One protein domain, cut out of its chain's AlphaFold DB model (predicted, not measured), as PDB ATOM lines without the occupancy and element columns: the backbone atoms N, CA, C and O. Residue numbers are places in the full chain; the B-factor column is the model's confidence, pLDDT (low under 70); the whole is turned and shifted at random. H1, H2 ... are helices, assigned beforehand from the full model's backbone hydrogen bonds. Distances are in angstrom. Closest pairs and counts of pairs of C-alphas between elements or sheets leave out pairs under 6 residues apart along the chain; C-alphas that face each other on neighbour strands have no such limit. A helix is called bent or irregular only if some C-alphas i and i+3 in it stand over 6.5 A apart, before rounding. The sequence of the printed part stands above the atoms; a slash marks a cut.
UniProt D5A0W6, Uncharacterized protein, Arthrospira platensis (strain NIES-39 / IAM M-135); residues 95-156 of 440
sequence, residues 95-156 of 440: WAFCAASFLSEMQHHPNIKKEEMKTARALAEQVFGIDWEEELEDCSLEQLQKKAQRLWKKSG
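This is residues 95 to 156 of the 440 residues of an uncharacterized protein of Arthrospira platensis (strain NIES-39 / IAM M-135) (UniProt D5A0W6). Three helices, H1, H2 and H4, pack crosswise with their centres in a triangle, and the fourth, H3, packs on H2 on the side away from H1. H1 and H2 form a helical hairpin, and H4 folds back over it. The printed part has 62 residues with four named helices, H1 to H4 in order along the chain, and no named strand: all helix. It is compact, with a radius of gyration of the C-alphas of 10.5 A, and spans 27 by 26 by 16 A.

H1, residues 95 to 108, touches H2, residues 118 to 127, opposite ways at a tilt of 36 degrees, only just steep; the closest C-alphas, of Cys 98 and Leu 123, are 5.2 A apart. H2, the hub, touches three helices. H3, residues 129 to 138, touches H2 opposite ways at a steep tilt of 52 degrees, the closest C-alphas, of Glu 125 and Trp 132, being 5.5 A apart. H4, residues 141 to 154, touches H1 opposite ways at a steep tilt of 42 degrees, closest at the C-alphas of Ala 99 and Ala 148, 4.6 A. H4 touches H2 the same way at a steep tilt of 59 degrees, closest at the C-alphas of Val 127 and Lys 147, 7.0 A. H1 and H3 are apart; H3 and H4 are only just apart, at 8.4 A. Every O i to N i+4 pair is within hydrogen-bond range in H1 and H4, against 4 of 6 in H2 and 4 of 6 in H3.

H1 begins at C-alpha 95, (-27.410, -51.604, -16.970), and measures 20.1 A from first to last C-alpha. H2 measures 15.6 A and is only just irregular, C-alphas 118 and 121 being 6.7 A apart. H3 measures 14.5 A and is irregular, C-alphas 130 and 133 being 8.1 A apart. H4 measures 19.8 A and ends at C-alpha 154, (-23.744, -49.921, -10.178).

The C-alphas farthest apart, of Asn 111 and Gly 156, are 29.3 A apart. The printed part has no cut. The links H2 to H3 and H3 to H4 are tight, and H1 to H2 is short. Mean pLDDT of the printed part is 88.4; no printed residue is under 70.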
ATOM      1  N   TRP A  95     -27.919 -52.886 -17.467       93.56
ATOM      2  CA  TRP A  95     -27.410 -51.604 -16.970       93.56
ATOM      3  C   TRP A  95     -26.049 -51.256 -17.572       93.56
ATOM      4  O   TRP A  95     -25.865 -50.136 -18.051       93.56
ATOM      5  N   ALA A  96     -25.126 -52.222 -17.598       93.00
ATOM      6  CA  ALA A  96     -23.802 -52.049 -18.188       93.00
ATOM      7  C   ALA A  96     -23.895 -51.691 -19.676       93.00
ATOM      8  O   ALA A  96     -23.279 -50.723 -20.116       93.00
ATOM      9  N   PHE A  97     -24.706 -52.428 -20.441       93.56
ATOM     10  CA  PHE A  97     -24.873 -52.215 -21.875       93.56
ATOM     11  C   PHE A  97     -25.475 -50.842 -22.198       93.56
ATOM     12  O   PHE A  97     -24.933 -50.131 -23.044       93.56
ATOM     13  N   CYS A  98     -26.547 -50.438 -21.506       92.38
ATOM     14  CA  CYS A  98     -27.171 -49.127 -21.705       92.38
ATOM     15  C   CYS A  98     -26.204 -47.982 -21.369       92.38
ATOM     16  O   CYS A  98     -26.076 -47.036 -22.145       92.38
ATOM     17  N   ALA A  99     -25.482 -48.086 -20.249       93.25
ATOM     18  CA  ALA A  99     -24.509 -47.079 -19.842       93.25
ATOM     19  C   ALA A  99     -23.319 -46.990 -20.809       93.25
ATOM     20  O   ALA A  99     -22.971 -45.893 -21.245       93.25
ATOM     21  N   ALA A 100     -22.710 -48.123 -21.174       92.25
ATOM     22  CA  ALA A 100     -21.531 -48.138 -22.039       92.25
ATOM     23  C   ALA A 100     -21.868 -47.687 -23.464       92.25
ATOM     24  O   ALA A 100     -21.095 -46.947 -24.067       92.25
ATOM     25  N   SER A 101     -23.036 -48.078 -23.987       91.62
ATOM     26  CA  SER A 101     -23.493 -47.644 -25.312       91.62
ATOM     27  C   SER A 101     -23.676 -46.128 -25.363       91.62
ATOM     28  O   SER A 101     -23.191 -45.496 -26.297       91.62
ATOM     29  N   PHE A 102     -24.292 -45.537 -24.333       93.12
ATOM     30  CA  PHE A 102     -24.469 -44.087 -24.240       93.12
ATOM     31  C   PHE A 102     -23.143 -43.333 -24.109       93.12
ATOM     32  O   PHE A 102     -22.887 -42.386 -24.851       93.12
ATOM     33  N   LEU A 103     -22.265 -43.776 -23.205       91.75
ATOM     34  CA  LEU A 103     -20.950 -43.156 -23.016       91.75
ATOM     35  C   LEU A 103     -20.082 -43.266 -24.279       91.75
ATOM     36  O   LEU A 103     -19.391 -42.310 -24.629       91.75
ATOM     37  N   SER A 104     -20.155 -44.397 -24.985       92.12
ATOM     38  CA  SER A 104     -19.463 -44.599 -26.259       92.12
ATOM     39  C   SER A 104     -20.018 -43.685 -27.355       92.12
ATOM     40  O   SER A 104     -19.237 -43.030 -28.042       92.12
ATOM     41  N   GLU A 105     -21.343 -43.567 -27.499       91.75
ATOM     42  CA  GLU A 105     -21.966 -42.675 -28.490       91.75
ATOM     43  C   GLU A 105     -21.575 -41.207 -28.245       91.75
ATOM     44  O   GLU A 105     -21.176 -40.522 -29.187       91.75
ATOM     45  N   MET A 106     -21.561 -40.752 -26.984       88.62
ATOM     46  CA  MET A 106     -21.057 -39.416 -26.623       88.62
ATOM     47  C   MET A 106     -19.582 -39.216 -26.989       88.62
ATOM     48  O   MET A 106     -19.199 -38.140 -27.445       88.62
ATOM     49  N   GLN A 107     -18.741 -40.232 -26.777       88.94
ATOM     50  CA  GLN A 107     -17.309 -40.142 -27.058       88.94
ATOM     51  C   GLN A 107     -17.020 -40.069 -28.564       88.94
ATOM     52  O   GLN A 107     -16.135 -39.325 -28.982       88.94
ATOM     53  N   HIS A 108     -17.758 -40.827 -29.379       88.00
ATOM     54  CA  HIS A 108     -17.585 -40.845 -30.835       88.00
ATOM     55  C   HIS A 108     -18.268 -39.651 -31.524       88.00
ATOM     56  O   HIS A 108     -17.851 -39.251 -32.611       88.00
ATOM     57  N   HIS A 109     -19.278 -39.049 -30.885       87.38
ATOM     58  CA  HIS A 109     -20.033 -37.910 -31.408       87.38
ATOM     59  C   HIS A 109     -20.139 -36.770 -30.374       87.38
ATOM     60  O   HIS A 109     -21.209 -36.534 -29.818       87.38
ATOM     61  N   PRO A 110     -19.063 -35.993 -30.142       77.44
ATOM     62  CA  PRO A 110     -19.006 -35.002 -29.059       77.44
ATOM     63  C   PRO A 110     -19.985 -33.820 -29.192       77.44
ATOM     64  O   PRO A 110     -20.239 -33.137 -28.205       77.44
ATOM     65  N   ASN A 111     -20.550 -33.587 -30.383       80.44
ATOM     66  CA  ASN A 111     -21.505 -32.500 -30.657       80.44
ATOM     67  C   ASN A 111     -22.943 -32.997 -30.898       80.44
ATOM     68  O   ASN A 111     -23.768 -32.242 -31.417       80.44
ATOM     69  N   ILE A 112     -23.240 -34.266 -30.599       83.12
ATOM     70  CA  ILE A 112     -24.577 -34.825 -30.816       83.12
ATOM     71  C   ILE A 112     -25.588 -34.193 -29.855       83.12
ATOM     72  O   ILE A 112     -25.314 -34.011 -28.666       83.12
ATOM     73  N   LYS A 113     -26.765 -33.841 -30.373       81.44
ATOM     74  CA  LYS A 113     -27.874 -33.362 -29.543       81.44
ATOM     75  C   LYS A 113     -28.564 -34.537 -28.858       81.44
ATOM     76  O   LYS A 113     -28.619 -35.629 -29.420       81.44
ATOM     77  N   LYS A 114     -29.136 -34.302 -27.674       78.88
ATOM     78  CA  LYS A 114     -29.839 -35.323 -26.875       78.88
ATOM     79  C   LYS A 114     -30.916 -36.042 -27.694       78.88
ATOM     80  O   LYS A 114     -31.034 -37.259 -27.612       78.88
ATOM     81  N   GLU A 115     -31.646 -35.295 -28.516       78.56
ATOM     82  CA  GLU A 115     -32.769 -35.776 -29.330       78.56
ATOM     83  C   GLU A 115     -32.317 -36.677 -30.493       78.56
ATOM     84  O   GLU A 115     -33.107 -37.449 -31.030       78.56
ATOM     85  N   GLU A 116     -31.043 -36.596 -30.881       80.69
ATOM     86  CA  GLU A 116     -30.454 -37.370 -31.980       80.69
ATOM     87  C   GLU A 116     -29.772 -38.660 -31.486       80.69
ATOM     88  O   GLU A 116     -29.446 -39.535 -32.294       80.69
ATOM     89  N   MET A 117     -29.574 -38.808 -30.168       83.50
ATOM     90  CA  MET A 117     -28.901 -39.966 -29.573       83.50
ATOM     91  C   MET A 117     -29.822 -41.183 -29.519       83.50
ATOM     92  O   MET A 117     -30.835 -41.203 -28.815       83.50
ATOM     93  N   LYS A 118     -29.421 -42.267 -30.184       84.69
ATOM     94  CA  LYS A 118     -30.217 -43.506 -30.220       84.69
ATOM     95  C   LYS A 118     -30.194 -44.245 -28.884       84.69
ATOM     96  O   LYS A 118     -31.120 -44.990 -28.570       84.69
ATOM     97  N   THR A 119     -29.141 -44.044 -28.096       90.25
ATOM     98  CA  THR A 119     -28.950 -44.713 -26.802       90.25
ATOM     99  C   THR A 119     -29.605 -43.980 -25.627       90.25
ATOM    100  O   THR A 119     -29.795 -44.593 -24.575       90.25
ATOM    101  N   ALA A 120     -30.003 -42.710 -25.797       88.06
ATOM    102  CA  ALA A 120     -30.567 -41.885 -24.723       88.06
ATOM    103  C   ALA A 120     -31.865 -42.472 -24.156       88.06
ATOM    104  O   ALA A 120     -32.015 -42.568 -22.940       88.06
ATOM    105  N   ARG A 121     -32.752 -42.967 -25.029       89.62
ATOM    106  CA  ARG A 121     -33.986 -43.657 -24.627       89.62
ATOM    107  C   ARG A 121     -33.706 -44.889 -23.767       89.62
ATOM    108  O   ARG A 121     -34.219 -45.004 -22.661       89.62
ATOM    109  N   ALA A 122     -32.864 -45.797 -24.264       89.19
ATOM    110  CA  ALA A 122     -32.568 -47.048 -23.569       89.19
ATOM    111  C   ALA A 122     -31.888 -46.812 -22.211       89.19
ATOM    112  O   ALA A 122     -32.077 -47.597 -21.286       89.19
ATOM    113  N   LEU A 123     -31.096 -45.743 -22.079       91.56
ATOM    114  CA  LEU A 123     -30.538 -45.317 -20.799       91.56
ATOM    115  C   LEU A 123     -31.619 -44.736 -19.873       91.56
ATOM    116  O   LEU A 123     -31.657 -45.093 -18.695       91.56
ATOM    117  N   ALA A 124     -32.485 -43.867 -20.396       89.56
ATOM    118  CA  ALA A 124     -33.547 -43.216 -19.634       89.56
ATOM    119  C   ALA A 124     -34.508 -44.232 -19.006       89.56
ATOM    120  O   ALA A 124     -34.746 -44.168 -17.801       89.56
ATOM    121  N   GLU A 125     -34.940 -45.233 -19.777       89.88
ATOM    122  CA  GLU A 125     -35.796 -46.329 -19.300       89.88
ATOM    123  C   GLU A 125     -35.186 -47.072 -18.093       89.88
ATOM    124  O   GLU A 125     -35.909 -47.546 -17.221       89.88
ATOM    125  N   GLN A 126     -33.851 -47.173 -18.007       89.19
ATOM    126  CA  GLN A 126     -33.190 -47.827 -16.868       89.19
ATOM    127  C   GLN A 126     -32.965 -46.898 -15.671       89.19
ATOM    128  O   GLN A 126     -32.878 -47.381 -14.544       89.19
ATOM    129  N   VAL A 127     -32.806 -45.592 -15.895       89.56
ATOM    130  CA  VAL A 127     -32.421 -44.649 -14.834       89.56
ATOM    131  C   VAL A 127     -33.619 -43.941 -14.202       89.56
ATOM    132  O   VAL A 127     -33.574 -43.647 -13.007       89.56
ATOM    133  N   PHE A 128     -34.645 -43.632 -14.992       87.75
ATOM    134  CA  PHE A 128     -35.801 -42.838 -14.568       87.75
ATOM    135  C   PHE A 128     -37.052 -43.687 -14.304       87.75
ATOM    136  O   PHE A 128     -37.959 -43.238 -13.616       87.75
ATOM    137  N   GLY A 129     -37.080 -44.944 -14.754       85.12
ATOM    138  CA  GLY A 129     -38.175 -45.859 -14.439       85.12
ATOM    139  C   GLY A 129     -39.455 -45.512 -15.198       85.12
ATOM    140  O   GLY A 129     -39.437 -45.473 -16.421       85.12
ATOM    141  N   ILE A 130     -40.571 -45.337 -14.484       82.19
ATOM    142  CA  ILE A 130     -41.903 -45.161 -15.091       82.19
ATOM    143  C   ILE A 130     -42.008 -43.812 -15.816       82.19
ATOM    144  O   ILE A 130     -42.509 -43.771 -16.935       82.19
ATOM    145  N   ASP A 131     -41.440 -42.756 -15.237       87.31
ATOM    146  CA  ASP A 131     -41.559 -41.375 -15.731       87.31
ATOM    147  C   ASP A 131     -40.411 -40.996 -16.683       87.31
ATOM    148  O   ASP A 131     -39.994 -39.843 -16.781       87.31
ATOM    149  N   TRP A 132     -39.835 -41.988 -17.371       88.38
ATOM    150  CA  TRP A 132     -38.625 -41.787 -18.165       88.38
ATOM    151  C   TRP A 132     -38.816 -40.855 -19.362       88.38
ATOM    152  O   TRP A 132     -37.832 -40.257 -19.784       88.38
ATOM    153  N   GLU A 133     -40.028 -40.744 -19.912       86.12
ATOM    154  CA  GLU A 133     -40.329 -39.869 -21.055       86.12
ATOM    155  C   GLU A 133     -40.228 -38.392 -20.648       86.12
ATOM    156  O   GLU A 133     -39.449 -37.648 -21.242       86.12
ATOM    157  N   GLU A 134     -40.922 -38.007 -19.576       86.75
ATOM    158  CA  GLU A 134     -40.940 -36.638 -19.039       86.75
ATOM    159  C   GLU A 134     -39.558 -36.235 -18.496       86.75
ATOM    160  O   GLU A 134     -39.001 -35.197 -18.856       86.75
ATOM    161  N   GLU A 135     -38.928 -37.115 -17.711       87.50
ATOM    162  CA  GLU A 135     -37.585 -36.879 -17.173       87.50
ATOM    163  C   GLU A 135     -36.519 -36.803 -18.276       87.50
ATOM    164  O   GLU A 135     -35.544 -36.060 -18.148       87.50
ATOM    165  N   LEU A 136     -36.666 -37.552 -19.377       86.38
ATOM    166  CA  LEU A 136     -35.738 -37.454 -20.502       86.38
ATOM    167  C   LEU A 136     -35.870 -36.109 -21.218       86.38
ATOM    168  O   LEU A 136     -34.843 -35.585 -21.652       86.38
ATOM    169  N   GLU A 137     -37.072 -35.543 -21.339       84.75
ATOM    170  CA  GLU A 137     -37.299 -34.221 -21.941       84.75
ATOM    171  C   GLU A 137     -36.680 -33.097 -21.097       84.75
ATOM    172  O   GLU A 137     -35.944 -32.267 -21.645       84.75
ATOM    173  N   ASP A 138     -36.844 -33.150 -19.775       83.88
ATOM    174  CA  ASP A 138     -36.353 -32.123 -18.847       83.88
ATOM    175  C   ASP A 138     -34.855 -32.249 -18.508       83.88
ATOM    176  O   ASP A 138     -34.191 -31.270 -18.142       83.88
ATOM    177  N   CYS A 139     -34.275 -33.445 -18.644       85.12
ATOM    178  CA  CYS A 139     -32.891 -33.699 -18.251       85.12
ATOM    179  C   CYS A 139     -31.865 -33.129 -19.251       85.12
ATOM    180  O   CYS A 139     -32.003 -33.232 -20.477       85.12
ATOM    181  N   SER A 140     -30.773 -32.565 -18.721       86.75
ATOM    182  CA  SER A 140     -29.641 -32.098 -19.529       86.75
ATOM    183  C   SER A 140     -28.695 -33.237 -19.931       86.75
ATOM    184  O   SER A 140     -28.584 -34.264 -19.256       86.75
ATOM    185  N   LEU A 141     -27.936 -33.041 -21.015       85.88
ATOM    186  CA  LEU A 141     -26.974 -34.040 -21.502       85.88
ATOM    187  C   LEU A 141     -25.896 -34.388 -20.452       85.88
ATOM    188  O   LEU A 141     -25.551 -35.555 -20.276       85.88
ATOM    189  N   GLU A 142     -25.408 -33.402 -19.691       86.69
ATOM    190  CA  GLU A 142     -24.443 -33.633 -18.603       86.69
ATOM    191  C   GLU A 142     -25.036 -34.459 -17.451       86.69
ATOM    192  O   GLU A 142     -24.352 -35.284 -16.835       86.69
ATOM    193  N   GLN A 143     -26.316 -34.247 -17.133       88.12
ATOM    194  CA  GLN A 143     -27.013 -35.021 -16.109       88.12
ATOM    195  C   GLN A 143     -27.198 -36.479 -16.554       88.12
ATOM    196  O   GLN A 143     -26.933 -37.385 -15.756       88.12
ATOM    197  N   LEU A 144     -27.565 -36.710 -17.820       89.06
ATOM    198  CA  LEU A 144     -27.618 -38.043 -18.432       89.06
ATOM    199  C   LEU A 144     -26.252 -38.735 -18.401       89.06
ATOM    200  O   LEU A 144     -26.168 -39.892 -17.991       89.06
ATOM    201  N   GLN A 145     -25.170 -38.024 -18.723       91.00
ATOM    202  CA  GLN A 145     -23.809 -38.563 -18.645       91.00
ATOM    203  C   GLN A 145     -23.433 -38.989 -17.221       91.00
ATOM    204  O   GLN A 145     -22.950 -40.105 -17.013       91.00
ATOM    205  N   LYS A 146     -23.700 -38.147 -16.216       92.88
ATOM    206  CA  LYS A 146     -23.469 -38.501 -14.803       92.88
ATOM    207  C   LYS A 146     -24.301 -39.711 -14.382       92.88
ATOM    208  O   LYS A 146     -23.817 -40.568 -13.640       92.88
ATOM    209  N   LYS A 147     -25.550 -39.794 -14.844       92.69
ATOM    210  CA  LYS A 147     -26.443 -40.933 -14.607       92.69
ATOM    211  C   LYS A 147     -25.918 -42.211 -15.268       92.69
ATOM    212  O   LYS A 147     -25.859 -43.233 -14.589       92.69
ATOM    213  N   ALA A 148     -25.435 -42.144 -16.509       92.56
ATOM    214  CA  ALA A 148     -24.799 -43.261 -17.207       92.56
ATOM    215  C   ALA A 148     -23.552 -43.766 -16.470       92.56
ATOM    216  O   ALA A 148     -23.433 -44.959 -16.214       92.56
ATOM    217  N   GLN A 149     -22.661 -42.867 -16.038       93.44
ATOM    218  CA  GLN A 149     -21.474 -43.240 -15.256       93.44
ATOM    219  C   GLN A 149     -21.847 -43.913 -13.930       93.44
ATOM    220  O   GLN A 149     -21.233 -44.903 -13.534       93.44
ATOM    221  N   ARG A 150     -22.874 -43.408 -13.233       93.44
ATOM    222  CA  ARG A 150     -23.384 -44.045 -12.009       93.44
ATOM    223  C   ARG A 150     -23.980 -45.423 -12.296       93.44
ATOM    224  O   ARG A 150     -23.742 -46.342 -11.517       93.44
ATOM    225  N   LEU A 151     -24.733 -45.565 -13.385       93.50
ATOM    226  CA  LEU A 151     -25.331 -46.833 -13.795       93.50
ATOM    227  C   LEU A 151     -24.253 -47.866 -14.161       93.50
ATOM    228  O   LEU A 151     -24.337 -49.007 -13.715       93.50
ATOM    229  N   TRP A 152     -23.198 -47.449 -14.870       93.44
ATOM    230  CA  TRP A 152     -22.021 -48.276 -15.158       93.44
ATOM    231  C   TRP A 152     -21.374 -48.804 -13.874       93.44
ATOM    232  O   TRP A 152     -21.217 -50.015 -13.725       93.44
ATOM    233  N   LYS A 153     -21.106 -47.928 -12.897       91.38
ATOM    234  CA  LYS A 153     -20.541 -48.331 -11.596       91.38
ATOM    235  C   LYS A 153     -21.443 -49.306 -10.842       91.38
ATOM    236  O   LYS A 153     -20.972 -50.301 -10.301       91.38
ATOM    237  N   LYS A 154     -22.754 -49.048 -10.831       90.31
ATOM    238  CA  LYS A 154     -23.744 -49.921 -10.178       90.31
ATOM    239  C   LYS A 154     -23.942 -51.260 -10.887       90.31
ATOM    240  O   LYS A 154     -24.439 -52.192 -10.268       90.31
ATOM    241  N   SER A 155     -23.566 -51.369 -12.159       91.88
ATOM    242  CA  SER A 155     -23.746 -52.597 -12.934       91.88
ATOM    243  C   SER A 155     -22.825 -53.745 -12.517       91.88
ATOM    244  O   SER A 155     -23.039 -54.862 -12.978       91.88
ATOM    245  N   GLY A 156     -21.790 -53.487 -11.709       88.19
ATOM    246  CA  GLY A 156     -20.828 -54.501 -11.264       88.19
ATOM    247  C   GLY A 156     -19.828 -54.963 -12.334       88.19
ATOM    248  O   GLY A 156     -18.931 -55.748 -12.029       88.19
TER     249      GLY A 156